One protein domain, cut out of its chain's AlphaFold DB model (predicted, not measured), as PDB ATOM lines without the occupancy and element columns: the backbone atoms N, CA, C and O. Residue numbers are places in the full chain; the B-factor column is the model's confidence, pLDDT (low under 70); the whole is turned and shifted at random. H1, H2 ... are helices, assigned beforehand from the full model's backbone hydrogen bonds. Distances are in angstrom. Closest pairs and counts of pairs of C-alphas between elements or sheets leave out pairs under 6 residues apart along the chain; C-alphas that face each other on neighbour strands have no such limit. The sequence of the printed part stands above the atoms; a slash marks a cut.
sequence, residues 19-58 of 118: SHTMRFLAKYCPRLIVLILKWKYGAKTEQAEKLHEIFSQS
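This is residues 19 to 58 of the 118 residues of an uncharacterized protein of Candidatus Moranbacteria bacterium CG_4_9_14_3_um_filter_40_7 (UniProt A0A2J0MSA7). Three helices follow one another in a flat zigzag: H2 and H3 make a loosely closed helical hairpin, and H1 turns off from the first part of H2 to make a corner, pointing away from H3. Residues 53 to 58, of which 53 to 57 belong to H3, stick out free of the rest. The printed part has 40 residues with three named helices in the order H1, H2, H3 and no named strand, and its class is all helix. It is only just compact, close to loose, with a radius of gyration of the C-alphas of 10.3 A, and its C-alphas span 26 by 25 by 11 A.

H3, the longest helix with 13 residues, runs from Thr 45 to Gln 57 and measures 18.5 A from first to last C-alpha. Its C-alpha 45 is at (556.481, 531.422, 390.337) and its C-alpha 57 at (547.883, 534.625, 406.416). H2 comes before it in the chain, residues 30 to 41, and is 16.0 A long from first to last C-alpha. H1, residues 20 to 28, is 12.5 A long by the same measure and begins with C-alpha 20 at (571.237, 538.775, 406.503).

H3 touches H2, and the two form a helical hairpin. They run opposite ways at a shallow tilt of 30 degrees, with their centres 13.0 A apart. Their closest C-alphas are those of Lys 38 and Thr 45, 6.3 A apart. H3 touches H2 with residues 45 to 49 alone, and H2 touches H3 with residues 34 to 38 alone. H2 also touches H1, with residues 32 to 33 alone. The closest C-alphas of H1 and H2 are those of Ala 26 and Ile 33, 6.2 A apart. H1 and H2 run opposite ways at a steep tilt of 57 degrees, and their centres are 12.5 A apart. H1 and H3 are apart. In H1 and H2 every O i to N i+4 pair is within hydrogen-bond range, and in H3 8 of 9 are.

The outline is flat. The two C-alphas farthest apart are those of Lys 40 and Ser 58, at 27.5 A, and the first and last printed C-alphas, of Ser 19 and Ser 58, are 24.8 A apart. Residues 53 to 58, of which 53 to 57 belong to H3, stand free. The printed part has no cut. Both links are tight, with 1 residue between H1 and H2 and 3 residues between H2 and H3. The mean pLDDT of the printed part of this predicted model is 75.2, and it is under 70 at residue 22 and at residues 41 to 43.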
ATOM      1  N   SER A  19     572.920 534.992 403.953       70.44
ATOM      2  CA  SER A  19     573.070 536.445 404.081       70.44
ATOM      3  C   SER A  19     571.897 537.075 404.842       70.44
ATOM      4  O   SER A  19     570.720 536.826 404.561       70.44
ATOM      5  N   HIS A  20     572.220 537.953 405.793       70.19
ATOM      6  CA  HIS A  20     571.237 538.775 406.503       70.19
ATOM      7  C   HIS A  20     570.373 539.610 405.544       70.19
ATOM      8  O   HIS A  20     569.188 539.820 405.804       70.19
ATOM      9  N   THR A  21     570.939 540.033 404.412       74.94
ATOM     10  CA  THR A  21     570.233 540.794 403.376       74.94
ATOM     11  C   THR A  21     569.129 539.978 402.715       74.94
ATOM     12  O   THR A  21     568.024 540.487 402.550       74.94
ATOM     13  N   MET A  22     569.374 538.698 402.414       69.81
ATOM     14  CA  MET A  22     568.374 537.820 401.804       69.81
ATOM     15  C   MET A  22     567.218 537.551 402.770       69.81
ATOM     16  O   MET A  22     566.063 537.558 402.364       69.81
ATOM     17  N   ARG A  23     567.508 537.377 404.068       71.69
ATOM     18  CA  ARG A  23     566.473 537.214 405.105       71.69
ATOM     19  C   ARG A  23     565.620 538.472 405.263       71.69
ATOM     20  O   ARG A  23     564.401 538.380 405.387       71.69
ATOM     21  N   PHE A  24     566.249 539.646 405.230       79.81
ATOM     22  CA  PHE A  24     565.539 540.921 405.293       79.81
ATOM     23  C   PHE A  24     564.633 541.119 404.069       79.81
ATOM     24  O   PHE A  24     563.449 541.418 404.220       79.81
ATOM     25  N   LEU A  25     565.150 540.868 402.863       72.50
ATOM     26  CA  LEU A  25     564.363 540.908 401.629       72.50
ATOM     27  C   LEU A  25     563.216 539.895 401.634       72.50
ATOM     28  O   LEU A  25     562.123 540.240 401.205       72.50
ATOM     29  N   ALA A  26     563.419 538.684 402.159       72.38
ATOM     30  CA  ALA A  26     562.356 537.683 402.268       72.38
ATOM     31  C   ALA A  26     561.193 538.186 403.129       72.38
ATOM     32  O   ALA A  26     560.030 537.985 402.794       72.38
ATOM     33  N   LYS A  27     561.526 538.868 404.230       76.75
ATOM     34  CA  LYS A  27     560.552 539.351 405.206       76.75
ATOM     35  C   LYS A  27     559.747 540.548 404.703       76.75
ATOM     36  O   LYS A  27     558.551 540.613 404.956       76.75
ATOM     37  N   TYR A  28     560.394 541.498 404.028       80.31
ATOM     38  CA  TYR A  28     559.768 542.777 403.665       80.31
ATOM     39  C   TYR A  28     559.459 542.919 402.172       80.31
ATOM     40  O   TYR A  28     558.629 543.738 401.786       80.31
ATOM     41  N   CYS A  29     560.106 542.131 401.319       80.75
ATOM     42  CA  CYS A  29     559.968 542.189 399.867       80.75
ATOM     43  C   CYS A  29     559.897 540.780 399.238       80.75
ATOM     44  O   CYS A  29     560.690 540.466 398.345       80.75
ATOM     45  N   PRO A  30     558.941 539.922 399.644       72.50
ATOM     46  CA  PRO A  30     558.862 538.532 399.182       72.50
ATOM     47  C   PRO A  30     558.764 538.407 397.652       72.50
ATOM     48  O   PRO A  30     559.386 537.528 397.061       72.50
ATOM     49  N   ARG A  31     558.089 539.354 396.983       76.81
ATOM     50  CA  ARG A  31     557.992 539.415 395.511       76.81
ATOM     51  C   ARG A  31     559.351 539.507 394.806       76.81
ATOM     52  O   ARG A  31     559.536 538.892 393.761       76.81
ATOM     53  N   LEU A  32     560.312 540.238 395.377       78.25
ATOM     54  CA  LEU A  32     561.666 540.347 394.820       78.25
ATOM     55  C   LEU A  32     562.421 539.018 394.924       78.25
ATOM     56  O   LEU A  32     563.141 538.654 394.001       78.25
ATOM     57  N   ILE A  33     562.217 538.260 396.005       78.12
ATOM     58  CA  ILE A  33     562.807 536.924 396.140       78.12
ATOM     59  C   ILE A  33     562.208 535.953 395.133       78.12
ATOM     60  O   ILE A  33     562.962 535.238 394.483       78.12
ATOM     61  N   VAL A  34     560.886 535.956 394.956       73.12
ATOM     62  CA  VAL A  34     560.225 535.114 393.948       73.12
ATOM     63  C   VAL A  34     560.772 535.417 392.547       73.12
ATOM     64  O   VAL A  34     561.087 534.491 391.804       73.12
ATOM     65  N   LEU A  35     560.987 536.694 392.211       77.19
ATOM     66  CA  LEU A  35     561.621 537.107 390.952       77.19
ATOM     67  C   LEU A  35     563.072 536.620 390.819       77.19
ATOM     68  O   LEU A  35     563.446 536.110 389.765       77.19
ATOM     69  N   ILE A  36     563.883 536.741 391.873       77.69
ATOM     70  CA  ILE A  36     565.270 536.246 391.872       77.69
ATOM     71  C   ILE A  36     565.297 534.721 391.702       77.69
ATOM     72  O   ILE A  36     566.094 534.207 390.921       77.69
ATOM     73  N   LEU A  37     564.413 533.996 392.394       72.19
ATOM     74  CA  LEU A  37     564.305 532.541 392.291       72.19
ATOM     75  C   LEU A  37     563.843 532.104 390.898       72.19
ATOM     76  O   LEU A  37     564.398 531.158 390.347       72.19
ATOM     77  N   LYS A  38     562.898 532.833 390.291       74.31
ATOM     78  CA  LYS A  38     562.477 532.624 388.900       74.31
ATOM     79  C   LYS A  38     563.651 532.729 387.940       74.31
ATOM     80  O   LYS A  38     563.839 531.863 387.095       74.31
ATOM     81  N   TRP A  39     564.416 533.811 388.063       77.38
ATOM     82  CA  TRP A  39     565.487 534.124 387.126       77.38
ATOM     83  C   TRP A  39     566.682 533.185 387.282       77.38
ATOM     84  O   TRP A  39     567.317 532.834 386.295       77.38
ATOM     85  N   LYS A  40     566.966 532.754 388.516       76.38
ATOM     86  CA  LYS A  40     568.126 531.917 388.824       76.38
ATOM     87  C   LYS A  40     567.860 530.412 388.711       76.38
ATOM     88  O   LYS A  40     568.776 529.688 388.351       76.38
ATOM     89  N   TYR A  41     566.650 529.952 389.026       69.81
ATOM     90  CA  TYR A  41     566.331 528.521 389.154       69.81
ATOM     91  C   TYR A  41     565.178 528.063 388.252       69.81
ATOM     92  O   TYR A  41     564.689 526.951 388.409       69.81
ATOM     93  N   GLY A  42     564.664 528.925 387.365       68.44
ATOM     94  CA  GLY A  42     563.521 528.576 386.513       68.44
ATOM     95  C   GLY A  42     562.251 528.233 387.303       68.44
ATOM     96  O   GLY A  42     561.346 527.591 386.775       68.44
ATOM     97  N   ALA A  43     562.182 528.643 388.574       68.38
ATOM     98  CA  ALA A  43     561.105 528.262 389.472       68.38
ATOM     99  C   ALA A  43     559.749 528.730 388.925       68.38
ATOM    100  O   ALA A  43     559.578 529.891 388.534       68.38
ATOM    101  N   LYS A  44     558.762 527.829 388.941       70.75
ATOM    102  CA  LYS A  44     557.374 528.139 388.590       70.75
ATOM    103  C   LYS A  44     556.785 529.074 389.652       70.75
ATOM    104  O   LYS A  44     556.298 528.654 390.702       70.75
ATOM    105  N   THR A  45     556.853 530.372 389.379       71.94
ATOM    106  CA  THR A  45     556.481 531.422 390.337       71.94
ATOM    107  C   THR A  45     555.026 531.391 390.744       71.94
ATOM    108  O   THR A  45     554.717 531.793 391.854       71.94
ATOM    109  N   GLU A  46     554.143 530.874 389.894       78.75
ATOM    110  CA  GLU A  46     552.716 530.806 390.196       78.75
ATOM    111  C   GLU A  46     552.431 529.935 391.432       78.75
ATOM    112  O   GLU A  46     551.639 530.313 392.293       78.75
ATOM    113  N   GLN A  47     553.110 528.792 391.566       73.12
ATOM    114  CA  GLN A  47     552.956 527.930 392.742       73.12
ATOM    115  C   GLN A  47     553.585 528.568 393.982       73.12
ATOM    116  O   GLN A  47     552.989 528.531 395.054       73.12
ATOM    117  N   ALA A  48     554.747 529.209 393.832       71.50
ATOM    118  CA  ALA A  48     555.401 529.922 394.927       71.50
ATOM    119  C   ALA A  48     554.564 531.111 395.435       71.50
ATOM    120  O   ALA A  48     554.494 531.339 396.640       71.50
ATOM    121  N   GLU A  49     553.905 531.848 394.541       76.62
ATOM    122  CA  GLU A  49     553.008 532.957 394.882       76.62
ATOM    123  C   GLU A  49     551.748 532.465 395.593       76.62
ATOM    124  O   GLU A  49     551.405 533.010 396.639       76.62
ATOM    125  N   LYS A  50     551.116 531.392 395.098       79.94
ATOM    126  CA  LYS A  50     549.958 530.759 395.754       79.94
ATOM    127  C   LYS A  50     550.303 530.249 397.153       79.94
ATOM    128  O   LYS A  50     549.563 530.492 398.101       79.94
ATOM    129  N   LEU A  51     551.451 529.586 397.305       78.06
ATOM    130  CA  LEU A  51     551.934 529.143 398.615       78.06
ATOM    131  C   LEU A  51     552.235 530.334 399.527       78.06
ATOM    132  O   LEU A  51     551.855 530.315 400.694       78.06
ATOM    133  N   HIS A  52     552.880 531.383 399.009       79.56
ATOM    134  CA  HIS A  52     553.132 532.594 399.781       79.56
ATOM    135  C   HIS A  52     551.828 533.234 400.259       79.56
ATOM    136  O   HIS A  52     551.755 533.627 401.415       79.56
ATOM    137  N   GLU A  53     550.799 533.307 399.417       81.12
ATOM    138  CA  GLU A  53     549.492 533.838 399.796       81.12
ATOM    139  C   GLU A  53     548.875 533.032 400.947       81.12
ATOM    140  O   GLU A  53     548.553 533.619 401.982       81.12
ATOM    141  N   ILE A  54     548.829 531.700 400.820       76.94
ATOM    142  CA  ILE A  54     548.328 530.788 401.860       76.94
ATOM    143  C   ILE A  54     549.092 530.997 403.173       76.94
ATOM    144  O   ILE A  54     548.492 531.284 404.207       76.94
ATOM    145  N   PHE A  55     550.424 530.920 403.132       79.00
ATOM    146  CA  PHE A  55     551.254 530.987 404.335       79.00
ATOM    147  C   PHE A  55     551.433 532.403 404.896       79.00
ATOM    148  O   PHE A  55     551.780 532.553 406.064       79.00
ATOM    149  N   SER A  56     551.186 533.455 404.111       79.56
ATOM    150  CA  SER A  56     551.259 534.846 404.591       79.56
ATOM    151  C   SER A  56     550.149 535.184 405.588       79.56
ATOM    152  O   SER A  56     550.319 536.071 406.426       79.56
ATOM    153  N   GLN A  57     549.023 534.471 405.512       77.75
ATOM    154  CA  GLN A  57     547.883 534.625 406.416       77.75
ATOM    155  C   GLN A  57     548.035 533.769 407.683       77.75
ATOM    156  O   GLN A  57     547.403 534.027 408.712       77.75
ATOM    157  N   SER A  58     548.911 532.770 407.627       73.50
ATOM    158  CA  SER A  58     549.186 531.818 408.693       73.50
ATOM    159  C   SER A  58     550.101 532.420 409.750       73.50
ATOM    160  O   SER A  58     551.247 532.777 409.487       73.50
TER     161      SER A  58